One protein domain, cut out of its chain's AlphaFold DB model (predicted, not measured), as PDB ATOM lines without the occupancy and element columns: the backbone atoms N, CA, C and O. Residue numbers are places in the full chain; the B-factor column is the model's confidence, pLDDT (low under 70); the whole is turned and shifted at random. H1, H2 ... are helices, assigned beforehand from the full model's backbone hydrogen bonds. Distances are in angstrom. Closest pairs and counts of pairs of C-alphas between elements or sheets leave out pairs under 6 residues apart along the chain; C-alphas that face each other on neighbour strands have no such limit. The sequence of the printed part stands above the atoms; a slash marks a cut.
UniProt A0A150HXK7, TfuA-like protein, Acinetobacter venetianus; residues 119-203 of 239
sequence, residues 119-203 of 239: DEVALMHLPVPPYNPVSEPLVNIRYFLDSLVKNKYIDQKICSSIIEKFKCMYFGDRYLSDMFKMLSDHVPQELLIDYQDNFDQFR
ATOM      1  N   ASP A 119       9.264  15.664  -7.988       95.69
ATOM      2  CA  ASP A 119       7.828  15.848  -7.836       95.69
ATOM      3  C   ASP A 119       7.203  14.908  -6.778       95.69
ATOM      4  O   ASP A 119       6.146  15.214  -6.222       95.69
ATOM      5  N   GLU A 120       7.878  13.812  -6.408       97.56
ATOM      6  CA  GLU A 120       7.426  12.888  -5.356       97.56
ATOM      7  C   GLU A 120       7.316  13.569  -3.986       97.56
ATOM      8  O   GLU A 120       6.455  13.224  -3.172       97.56
ATOM      9  N   VAL A 121       8.184  14.547  -3.725       98.00
ATOM     10  CA  VAL A 121       8.235  15.275  -2.452       98.00
ATOM     11  C   VAL A 121       7.504  16.619  -2.506       98.00
ATOM     12  O   VAL A 121       7.321  17.259  -1.461       98.00
ATOM     13  N   ALA A 122       7.083  17.047  -3.698       97.38
ATOM     14  CA  ALA A 122       6.397  18.310  -3.921       97.38
ATOM     15  C   ALA A 122       4.955  18.267  -3.395       97.38
ATOM     16  O   ALA A 122       4.264  17.252  -3.469       97.38
ATOM     17  N   LEU A 123       4.499  19.397  -2.855       97.44
ATOM     18  CA  LEU A 123       3.123  19.614  -2.416       97.44
ATOM     19  C   LEU A 123       2.784  21.105  -2.491       97.44
ATOM     20  O   LEU A 123       3.674  21.958  -2.480       97.44
ATOM     21  N   MET A 124       1.494  21.420  -2.521       97.38
ATOM     22  CA  MET A 124       0.995  22.782  -2.349       97.38
ATOM     23  C   MET A 124       0.748  23.057  -0.868       97.38
ATOM     24  O   MET A 124       0.238  22.200  -0.151       97.38
ATOM     25  N   HIS A 125       1.068  24.263  -0.404       97.19
ATOM     26  CA  HIS A 125       0.843  24.687   0.978       97.19
ATOM     27  C   HIS A 125       0.441  26.164   1.060       97.19
ATOM     28  O   HIS A 125       0.633  26.932   0.115       97.19
ATOM     29  N   LEU A 126      -0.097  26.582   2.208       96.69
ATOM     30  CA  LEU A 126      -0.363  27.994   2.486       96.69
ATOM     31  C   LEU A 126       0.950  28.801   2.502       96.69
ATOM     32  O   LEU A 126       1.961  28.315   3.010       96.69
ATOM     33  N   PRO A 127       0.964  30.050   1.999       92.44
ATOM     34  CA  PRO A 127       2.202  30.808   1.789       92.44
ATOM     35  C   PRO A 127       2.852  31.334   3.079       92.44
ATOM     36  O   PRO A 127       3.951  31.883   3.026       92.44
ATOM     37  N   VAL A 128       2.182  31.199   4.225       93.62
ATOM     38  CA  VAL A 128       2.614  31.731   5.524       93.62
ATOM     39  C   VAL A 128       2.724  30.612   6.563       93.62
ATOM     40  O   VAL A 128       1.991  29.626   6.447       93.62
ATOM     41  N   PRO A 129       3.583  30.762   7.595       93.06
ATOM     42  CA  PRO A 129       3.628  29.840   8.724       93.06
ATOM     43  C   PRO A 129       2.230  29.591   9.316       93.06
ATOM     44  O   PRO A 129       1.446  30.537   9.426       93.06
ATOM     45  N   PRO A 130       1.903  28.351   9.709       94.25
ATOM     46  CA  PRO A 130       2.789  27.182   9.785       94.25
ATOM     47  C   PRO A 130       2.957  26.408   8.459       94.25
ATOM     48  O   PRO A 130       3.396  25.267   8.477       94.25
ATOM     49  N   TYR A 131       2.641  27.018   7.309       96.19
ATOM     50  CA  TYR A 131       2.769  26.422   5.972       96.19
ATOM     51  C   TYR A 131       1.931  25.156   5.801       96.19
ATOM     52  O   TYR A 131       2.400  24.157   5.266       96.19
ATOM     53  N   ASN A 132       0.676  25.201   6.258       96.38
ATOM     54  CA  ASN A 132      -0.214  24.044   6.191       96.38
ATOM     55  C   ASN A 132      -0.312  23.505   4.753       96.38
ATOM     56  O   ASN A 132      -0.605  24.293   3.843       96.38
ATOM     57  N   PRO A 133      -0.086  22.197   4.543       97.25
ATOM     58  CA  PRO A 133      -0.245  21.574   3.242       97.25
ATOM     59  C   PRO A 133      -1.717  21.614   2.817       97.25
ATOM     60  O   PRO A 133      -2.626  21.522   3.641       97.25
ATOM     61  N   VAL A 134      -1.942  21.763   1.516       96.94
ATOM     62  CA  VAL A 134      -3.263  21.698   0.873       96.94
ATOM     63  C   VAL A 134      -3.350  20.573  -0.164       96.94
ATOM     64  O   VAL A 134      -4.434  20.307  -0.672       96.94
ATOM     65  N   SER A 135      -2.232  19.907  -0.457       97.81
ATOM     66  CA  SER A 135      -2.157  18.648  -1.202       97.81
ATOM     67  C   SER A 135      -1.176  17.692  -0.515       97.81
ATOM     68  O   SER A 135      -0.397  18.110   0.346       97.81
ATOM     69  N   GLU A 136      -1.219  16.410  -0.877       98.00
ATOM     70  CA  GLU A 136      -0.360  15.377  -0.295       98.00
ATOM     71  C   GLU A 136       0.795  15.012  -1.252       98.00
ATOM     72  O   GLU A 136       0.552  14.725  -2.429       98.00
ATOM     73  N   PRO A 137       2.056  14.992  -0.783       98.00
ATOM     74  CA  PRO A 137       3.189  14.553  -1.588       98.00
ATOM     75  C   PRO A 137       3.115  13.043  -1.845       98.00
ATOM     76  O   PRO A 137       2.730  12.256  -0.975       98.00
ATOM     77  N   LEU A 138       3.533  12.623  -3.040       98.19
ATOM     78  CA  LEU A 138       3.425  11.227  -3.469       98.19
ATOM     79  C   LEU A 138       4.266  10.281  -2.604       98.19
ATOM     80  O   LEU A 138       3.843   9.154  -2.363       98.19
ATOM     81  N   VAL A 139       5.387  10.745  -2.050       97.75
ATOM     82  CA  VAL A 139       6.225   9.923  -1.168       97.75
ATOM     83  C   VAL A 139       5.486   9.452   0.094       97.75
ATOM     84  O   VAL A 139       5.704   8.327   0.539       97.75
ATOM     85  N   ASN A 140       4.560  10.252   0.641       97.69
ATOM     86  CA  ASN A 140       3.747   9.844   1.794       97.69
ATOM     87  C   ASN A 140       2.719   8.773   1.388       97.69
ATOM     88  O   ASN A 140       2.536   7.780   2.088       97.69
ATOM     89  N   ILE A 141       2.096   8.939   0.217       97.69
ATOM     90  CA  ILE A 141       1.179   7.947  -0.367       97.69
ATOM     91  C   ILE A 141       1.918   6.629  -0.624       97.69
ATOM     92  O   ILE A 141       1.432   5.567  -0.251       97.69
ATOM     93  N   ARG A 142       3.115   6.692  -1.213       95.25
ATOM     94  CA  ARG A 142       3.981   5.536  -1.463       95.25
ATOM     95  C   ARG A 142       4.320   4.795  -0.182       95.25
ATOM     96  O   ARG A 142       4.082   3.596  -0.099       95.25
ATOM     97  N   TYR A 143       4.782   5.518   0.830       95.94
ATOM     98  CA  TYR A 143       5.116   4.947   2.128       95.94
ATOM     99  C   TYR A 143       3.920   4.239   2.785       95.94
ATOM    100  O   TYR A 143       4.056   3.134   3.316       95.94
ATOM    101  N   PHE A 144       2.724   4.828   2.693       97.31
ATOM    102  CA  PHE A 144       1.492   4.188   3.151       97.31
ATOM    103  C   PHE A 144       1.141   2.929   2.343       97.31
ATOM    104  O   PHE A 144       0.873   1.881   2.931       97.31
ATOM    105  N   LEU A 145       1.167   2.987   1.010       96.56
ATOM    106  CA  LEU A 145       0.849   1.835   0.159       96.56
ATOM    107  C   LEU A 145       1.841   0.681   0.356       96.56
ATOM    108  O   LEU A 145       1.419  -0.473   0.422       96.56
ATOM    109  N   ASP A 146       3.130   0.977   0.533       93.94
ATOM    110  CA  ASP A 146       4.154  -0.017   0.870       93.94
ATOM    111  C   ASP A 146       3.828  -0.725   2.193       93.94
ATOM    112  O   ASP A 146       4.009  -1.940   2.319       93.94
ATOM    113  N   SER A 147       3.267  -0.002   3.172       94.81
ATOM    114  CA  SER A 147       2.791  -0.604   4.422       94.81
ATOM    115  C   SER A 147       1.624  -1.571   4.180       94.81
ATOM    116  O   SER A 147       1.599  -2.661   4.757       94.81
ATOM    117  N   LEU A 148       0.696  -1.249   3.273       95.94
ATOM    118  CA  LEU A 148      -0.417  -2.135   2.922       95.94
ATOM    119  C   LEU A 148       0.062  -3.391   2.187       95.94
ATOM    120  O   LEU A 148      -0.436  -4.483   2.469       95.94
ATOM    121  N   VAL A 149       1.051  -3.257   1.297       95.88
ATOM    122  CA  VAL A 149       1.699  -4.393   0.619       95.88
ATOM    123  C   VAL A 149       2.394  -5.297   1.635       95.88
ATOM    124  O   VAL A 149       2.176  -6.509   1.641       95.88
ATOM    125  N   LYS A 150       3.182  -4.717   2.550       93.44
ATOM    126  CA  LYS A 150       3.880  -5.449   3.621       93.44
ATOM    127  C   LYS A 150       2.910  -6.246   4.499       93.44
ATOM    128  O   LYS A 150       3.206  -7.381   4.869       93.44
ATOM    129  N   ASN A 151       1.736  -5.679   4.778       91.56
ATOM    130  CA  ASN A 151       0.672  -6.315   5.560       91.56
ATOM    131  C   ASN A 151      -0.291  -7.173   4.722       91.56
ATOM    132  O   ASN A 151      -1.236  -7.737   5.268       91.56
ATOM    133  N   LYS A 152      -0.021  -7.339   3.419       94.44
ATOM    134  CA  LYS A 152      -0.782  -8.179   2.478       94.44
ATOM    135  C   LYS A 152      -2.246  -7.760   2.289       94.44
ATOM    136  O   LYS A 152      -3.058  -8.582   1.869       94.44
ATOM    137  N   TYR A 153      -2.580  -6.499   2.568       95.38
ATOM    138  CA  TYR A 153      -3.905  -5.946   2.268       95.38
ATOM    139  C   TYR A 153      -4.081  -5.673   0.773       95.38
ATOM    140  O   TYR A 153      -5.177  -5.828   0.243       95.38
ATOM    141  N   ILE A 154      -2.999  -5.306   0.086       97.00
ATOM    142  CA  ILE A 154      -2.950  -5.161  -1.371       97.00
ATOM    143  C   ILE A 154      -1.713  -5.880  -1.916       97.00
ATOM    144  O   ILE A 154      -0.757  -6.130  -1.182       97.00
ATOM    145  N   ASP A 155      -1.718  -6.211  -3.205       96.88
ATOM    146  CA  ASP A 155      -0.526  -6.715  -3.887       96.88
ATOM    147  C   ASP A 155       0.292  -5.574  -4.524       96.88
ATOM    148  O   ASP A 155      -0.143  -4.419  -4.616       96.88
ATOM    149  N   GLN A 156       1.495  -5.904  -5.001       96.06
ATOM    150  CA  GLN A 156       2.382  -4.933  -5.648       96.06
ATOM    151  C   GLN A 156       1.767  -4.324  -6.918       96.06
ATOM    152  O   GLN A 156       2.105  -3.199  -7.292       96.06
ATOM    153  N   LYS A 157       0.865  -5.044  -7.596       97.31
ATOM    154  CA  LYS A 157       0.234  -4.589  -8.838       97.31
ATOM    155  C   LYS A 157      -0.775  -3.476  -8.555       97.31
ATOM    156  O   LYS A 157      -0.773  -2.475  -9.268       97.31
ATOM    157  N   ILE A 158      -1.585  -3.626  -7.507       97.38
ATOM    158  CA  ILE A 158      -2.509  -2.592  -7.027       97.38
ATOM    159  C   ILE A 158      -1.717  -1.367  -6.566       97.38
ATOM    160  O   ILE A 158      -1.998  -0.266  -7.036       97.38
ATOM    161  N   CYS A 159      -0.687  -1.557  -5.729       96.75
ATOM    162  CA  CYS A 159       0.183  -0.466  -5.271       96.75
ATOM    163  C   CYS A 159       0.754   0.333  -6.456       96.75
ATOM    164  O   CYS A 159       0.532   1.541  -6.562       96.75
ATOM    165  N   SER A 160       1.384  -0.357  -7.412       95.88
ATOM    166  CA  SER A 160       1.978   0.278  -8.596       95.88
ATOM    167  C   SER A 160       0.926   1.005  -9.440       95.88
ATOM    168  O   SER A 160       1.165   2.117  -9.897       95.88
ATOM    169  N   SER A 161      -0.268   0.427  -9.610       97.25
ATOM    170  CA  SER A 161      -1.350   1.071 -10.363       97.25
ATOM    171  C   SER A 161      -1.855   2.357  -9.705       97.25
ATOM    172  O   SER A 161      -2.256   3.277 -10.422       97.25
ATOM    173  N   ILE A 162      -1.878   2.424  -8.370       97.44
ATOM    174  CA  ILE A 162      -2.254   3.643  -7.648       97.44
ATOM    175  C   ILE A 162      -1.157   4.695  -7.829       97.44
ATOM    176  O   ILE A 162      -1.459   5.810  -8.249       97.44
ATOM    177  N   ILE A 163       0.108   4.329  -7.602       96.81
ATOM    178  CA  ILE A 163       1.253   5.235  -7.761       96.81
ATOM    179  C   ILE A 163       1.316   5.835  -9.166       96.81
ATOM    180  O   ILE A 163       1.390   7.055  -9.297       96.81
ATOM    181  N   GLU A 164       1.205   5.024 -10.218       96.56
ATOM    182  CA  GLU A 164       1.254   5.514 -11.602       96.56
ATOM    183  C   GLU A 164       0.129   6.510 -11.914       96.56
ATOM    184  O   GLU A 164       0.336   7.501 -12.619       96.56
ATOM    185  N   LYS A 165      -1.057   6.315 -11.326       97.31
ATOM    186  CA  LYS A 165      -2.152   7.278 -11.467       97.31
ATOM    187  C   LYS A 165      -1.817   8.613 -10.800       97.31
ATOM    188  O   LYS A 165      -2.089   9.655 -11.390       97.31
ATOM    189  N   PHE A 166      -1.222   8.597  -9.608       97.69
ATOM    190  CA  PHE A 166      -0.820   9.817  -8.903       97.69
ATOM    191  C   PHE A 166       0.379  10.519  -9.553       97.69
ATOM    192  O   PHE A 166       0.411  11.750  -9.566       97.69
ATOM    193  N   LYS A 167       1.320   9.778 -10.153       96.31
ATOM    194  CA  LYS A 167       2.412  10.355 -10.960       96.31
ATOM    195  C   LYS A 167       1.897  11.146 -12.160       96.31
ATOM    196  O   LYS A 167       2.498  12.137 -12.551       96.31
ATOM    197  N   CYS A 168       0.762  10.733 -12.725       96.31
ATOM    198  CA  CYS A 168       0.103  11.442 -13.820       96.31
ATOM    199  C   CYS A 168      -0.691  12.684 -13.365       96.31
ATOM    200  O   CYS A 168      -1.229  13.401 -14.209       96.31
ATOM    201  N   MET A 169      -0.797  12.940 -12.058       97.00
ATOM    202  CA  MET A 169      -1.426  14.141 -11.503       97.00
ATOM    203  C   MET A 169      -0.380  15.218 -11.238       97.00
ATOM    204  O   MET A 169       0.733  14.918 -10.802       97.00
ATOM    205  N   TYR A 170      -0.771  16.480 -11.412       96.50
ATOM    206  CA  TYR A 170      -0.026  17.602 -10.852       96.50
ATOM    207  C   TYR A 170       0.035  17.463  -9.323       96.50
ATOM    208  O   TYR A 170      -0.979  17.159  -8.696       96.50
ATOM    209  N   PHE A 171       1.193  17.708  -8.702       96.00
ATOM    210  CA  PHE A 171       1.366  17.555  -7.249       96.00
ATOM    211  C   PHE A 171       0.389  18.390  -6.404       96.00
ATOM    212  O   PHE A 171       0.123  18.054  -5.248       96.00
ATOM    213  N   GLY A 172      -0.158  19.478  -6.954       96.50
ATOM    214  CA  GLY A 172      -1.179  20.292  -6.292       96.50
ATOM    215  C   GLY A 172      -2.579  19.681  -6.275       96.50
ATOM    216  O   GLY A 172      -3.395  20.106  -5.463       96.50
ATOM    217  N   ASP A 173      -2.820  18.664  -7.103       97.19
ATOM    218  CA  ASP A 173      -4.113  17.992  -7.260       97.19
ATOM    219  C   ASP A 173      -4.111  16.583  -6.637       97.19
ATOM    220  O   ASP A 173      -4.991  15.767  -6.905       97.19
ATOM    221  N   ARG A 174      -3.098  16.264  -5.819       98.19
ATOM    222  CA  ARG A 174      -2.986  14.982  -5.115       98.19
ATOM    223  C   ARG A 174      -3.682  15.061  -3.764       98.19
ATOM    224  O   ARG A 174      -3.204  15.749  -2.860       98.19
ATOM    225  N   TYR A 175      -4.770  14.314  -3.608       97.81
ATOM    226  CA  TYR A 175      -5.536  14.266  -2.364       97.81
ATOM    227  C   TYR A 175      -5.658  12.842  -1.824       97.81
ATOM    228  O   TYR A 175      -5.878  11.882  -2.566       97.81
ATOM    229  N   LEU A 176      -5.594  12.709  -0.497       97.50
ATOM    230  CA  LEU A 176      -5.787  11.428   0.188       97.50
ATOM    231  C   LEU A 176      -7.154  10.806  -0.113       97.50
ATOM    232  O   LEU A 176      -7.259   9.589  -0.242       97.50
ATOM    233  N   SER A 177      -8.194  11.625  -0.285       97.00
ATOM    234  CA  SER A 177      -9.537  11.159  -0.649       97.00
ATOM    235  C   SER A 177      -9.549  10.335  -1.937       97.00
ATOM    236  O   SER A 177     -10.269   9.340  -2.018       97.00
ATOM    237  N   ASP A 178      -8.734  10.707  -2.930       97.25
ATOM    238  CA  ASP A 178      -8.644   9.973  -4.193       97.25
ATOM    239  C   ASP A 178      -7.950   8.622  -4.007       97.25
ATOM    240  O   ASP A 178      -8.400   7.619  -4.561       97.25
ATOM    241  N   MET A 179      -6.903   8.578  -3.179       97.56
ATOM    242  CA  MET A 179      -6.199   7.344  -2.826       97.56
ATOM    243  C   MET A 179      -7.127   6.393  -2.062       97.56
ATOM    244  O   MET A 179      -7.274   5.234  -2.447       97.56
ATOM    245  N   PHE A 180      -7.805   6.874  -1.018       97.75
ATOM    246  CA  PHE A 180      -8.717   6.056  -0.218       97.75
ATOM    247  C   PHE A 180      -9.900   5.525  -1.031       97.75
ATOM    248  O   PHE A 180     -10.287   4.370  -0.863       97.75
ATOM    249  N   LYS A 181     -10.428   6.319  -1.969       96.81
ATOM    250  CA  LYS A 181     -11.453   5.860  -2.913       96.81
ATOM    251  C   LYS A 181     -10.956   4.731  -3.820       96.81
ATOM    252  O   LYS A 181     -11.742   3.880  -4.205       96.81
ATOM    253  N   MET A 182      -9.679   4.717  -4.193       96.62
ATOM    254  CA  MET A 182      -9.114   3.616  -4.983       96.62
ATOM    255  C   MET A 182      -8.869   2.362  -4.143       96.62
ATOM    256  O   MET A 182      -8.916   1.254  -4.668       96.62
ATOM    257  N   LEU A 183      -8.614   2.523  -2.844       97.38
ATOM    258  CA  LEU A 183      -8.397   1.409  -1.923       97.38
ATOM    259  C   LEU A 183      -9.695   0.747  -1.445       97.38
ATOM    260  O   LEU A 183      -9.630  -0.383  -0.967       97.38
ATOM    261  N   SER A 184     -10.860   1.394  -1.586       95.88
ATOM    262  CA  SER A 184     -12.144   0.858  -1.097       95.88
ATOM    263  C   SER A 184     -12.545  -0.479  -1.715       95.88
ATOM    264  O   SER A 184     -13.290  -1.231  -1.096       95.88
ATOM    265  N   ASP A 185     -12.035  -0.791  -2.908       91.94
ATOM    266  CA  ASP A 185     -12.300  -2.061  -3.595       91.94
ATOM    267  C   ASP A 185     -11.370  -3.199  -3.125       91.94
ATOM    268  O   ASP A 185     -11.541  -4.353  -3.521       91.94
ATOM    269  N   HIS A 186     -10.370  -2.884  -2.296       94.25
ATOM    270  CA  HIS A 186      -9.282  -3.795  -1.933       94.25
ATOM    271  C   HIS A 186      -9.073  -3.947  -0.424       94.25
ATOM    272  O   HIS A 186      -8.631  -5.001   0.027       94.25
ATOM    273  N   VAL A 187      -9.386  -2.916   0.359       95.31
ATOM    274  CA  VAL A 187      -9.124  -2.863   1.800       95.31
ATOM    275  C   VAL A 187     -10.452  -2.749   2.560       95.31
ATOM    276  O   VAL A 187     -11.308  -1.963   2.147       95.31
ATOM    277  N   PRO A 188     -10.653  -3.497   3.666       94.88
ATOM    278  CA  PRO A 188     -11.875  -3.412   4.462       94.88
ATOM    279  C   PRO A 188     -12.195  -1.983   4.910       94.88
ATOM    280  O   PRO A 188     -11.316  -1.251   5.360       94.88
ATOM    281  N   GLN A 189     -13.474  -1.604   4.834       93.94
ATOM    282  CA  GLN A 189     -13.919  -0.238   5.119       93.94
ATOM    283  C   GLN A 189     -13.566   0.228   6.540       93.94
ATOM    284  O   GLN A 189     -13.146   1.367   6.710       93.94
ATOM    285  N   GLU A 190     -13.704  -0.641   7.544       93.44
ATOM    286  CA  GLU A 190     -13.369  -0.324   8.943       93.44
ATOM    287  C   GLU A 190     -11.895   0.069   9.098       93.44
ATOM    288  O   GLU A 190     -11.576   1.049   9.764       93.44
ATOM    289  N   LEU A 191     -11.005  -0.638   8.400       94.19
ATOM    290  CA  LEU A 191      -9.575  -0.360   8.413       94.19
ATOM    291  C   LEU A 191      -9.237   0.934   7.651       94.19
ATOM    292  O   LEU A 191      -8.361   1.688   8.061       94.19
ATOM    293  N   LEU A 192      -9.942   1.223   6.553       94.81
ATOM    294  CA  LEU A 192      -9.764   2.484   5.827       94.81
ATOM    295  C   LEU A 192     -10.165   3.706   6.655       94.81
ATOM    296  O   LEU A 192      -9.508   4.735   6.534       94.81
ATOM    297  N   ILE A 193     -11.207   3.593   7.483       94.81
ATOM    298  CA  ILE A 193     -11.613   4.660   8.410       94.81
ATOM    299  C   ILE A 193     -10.495   4.916   9.426       94.81
ATOM    300  O   ILE A 193     -10.077   6.058   9.588       94.81
ATOM    301  N   ASP A 194      -9.945   3.858  10.029       94.88
ATOM    302  CA  ASP A 194      -8.839   3.992  10.983       94.88
ATOM    303  C   ASP A 194      -7.607   4.671  10.357       94.88
ATOM    304  O   ASP A 194      -7.035   5.599  10.933       94.88
ATOM    305  N   TYR A 195      -7.230   4.287   9.135       95.44
ATOM    306  CA  TYR A 195      -6.126   4.946   8.433       95.44
ATOM    307  C   TYR A 195      -6.410   6.393   8.049       95.44
ATOM    308  O   TYR A 195      -5.473   7.185   7.998       95.44
ATOM    309  N   GLN A 196      -7.656   6.739   7.726       95.00
ATOM    310  CA  GLN A 196      -8.033   8.119   7.423       95.00
ATOM    311  C   GLN A 196      -7.859   9.010   8.649       95.00
ATOM    312  O   GLN A 196      -7.259  10.080   8.540       95.00
ATOM    313  N   ASP A 197      -8.329   8.540   9.801       94.50
ATOM    314  CA  ASP A 197      -8.258   9.279  11.060       94.50
ATOM    315  C   ASP A 197      -6.817   9.382  11.585       94.50
ATOM    316  O   ASP A 197      -6.459  10.366  12.232       94.50
ATOM    317  N   ASN A 198      -5.969   8.402  11.255       94.31
ATOM    318  CA  ASN A 198      -4.598   8.298  11.752       94.31
ATOM    319  C   ASN A 198      -3.534   8.398  10.646       94.31
ATOM    320  O   ASN A 198      -2.448   7.829  10.784       94.31
ATOM    321  N   PHE A 199      -3.812   9.099   9.539       95.75
ATOM    322  CA  PHE A 199      -2.893   9.127   8.390       95.75
ATOM    323  C   PHE A 199      -1.549   9.808   8.697       95.75
ATOM    324  O   PHE A 199      -0.537   9.508   8.065       95.75
ATOM    325  N   ASP A 200      -1.508  10.693   9.695       94.19
ATOM    326  CA  ASP A 200      -0.306  11.433  10.091       94.19
ATOM    327  C   ASP A 200       0.891  10.510  10.393       94.19
ATOM    328  O   ASP A 200       2.032  10.873  10.105       94.19
ATOM    329  N   GLN A 201       0.645   9.277  10.861       93.56
ATOM    330  CA  GLN A 201       1.685   8.269  11.117       93.56
ATOM    331  C   GLN A 201       2.388   7.745   9.849       93.56
ATOM    332  O   GLN A 201       3.393   7.044   9.952       93.56
ATOM    333  N   PHE A 202       1.861   8.052   8.660       95.94
ATOM    334  CA  PHE A 202       2.435   7.675   7.365       95.94
ATOM    335  C   PHE A 202       3.048   8.866   6.623       95.94
ATOM    336  O   PHE A 202       3.535   8.712   5.499       95.94
ATOM    337  N   ARG A 203       3.071  10.061   7.230       97.00
ATOM    338  CA  ARG A 203       3.747  11.220   6.643       97.00
ATOM    339  C   ARG A 203       5.255  11.109   6.813       97.00
ATOM    340  O   ARG A 203       5.849  11.738   7.684       97.00
TER     341      ARG A 203
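This is residues 119 to 203 of the 239 residues of the protein "TfuA-like protein" of Acinetobacter venetianus (UniProt A0A150HXK7). H1 and H2 form a helical hairpin with H3 next to both; H4 folds back beside H3, and short H5 turns in to H1. The loop of residues 119 to 137 reaches past one end of the helices around Val 128. The 85 printed residues hold five named helices, H1 to H5 in order, and no named strand: all helix, compact, radius of gyration of the C-alphas 12.9 A, spans 40 by 26 by 19 A.

Start at H1, residues 138 to 150. It touches H2, residues 156 to 167, in a hairpin, opposite ways at a shallow tilt of 8 degrees; the closest C-alphas, of Leu 145 and Cys 159, are 5.9 A apart. H3, residues 176 to 183, is close to H1 but not clearly touching, the closest C-alphas, Ile 141 and Met 179, 7.8 A apart. H3 only just touches H4, residues 189 to 197, in a second hairpin, with 3 pairs of C-alphas within 8 A, the closest those of Phe 180 and Leu 192, 7.1 A. With residues 140 to 144 alone, H1 touches H5, residues 199 to 202; the closest C-alphas are Phe 144 and Phe 202, 5.6 A. H1 to H4 have every O i to N i+4 pair within hydrogen-bond range; H5 is too short for one.

Find C-alpha 138 at (3.425, 11.227, -3.469); from there H1 runs 18.1 A. H2 spans 16.2 A, H3 10.6 A, H4 12.6 A, and H5 5.6 A to C-alpha 202 at (2.435, 7.675, 7.365).

The farthest C-alphas, Val 128 and Lys 152, are 40.2 A apart. The printed part has no cut, no link between helices is long, and no printed residue is under 70 in pLDDT.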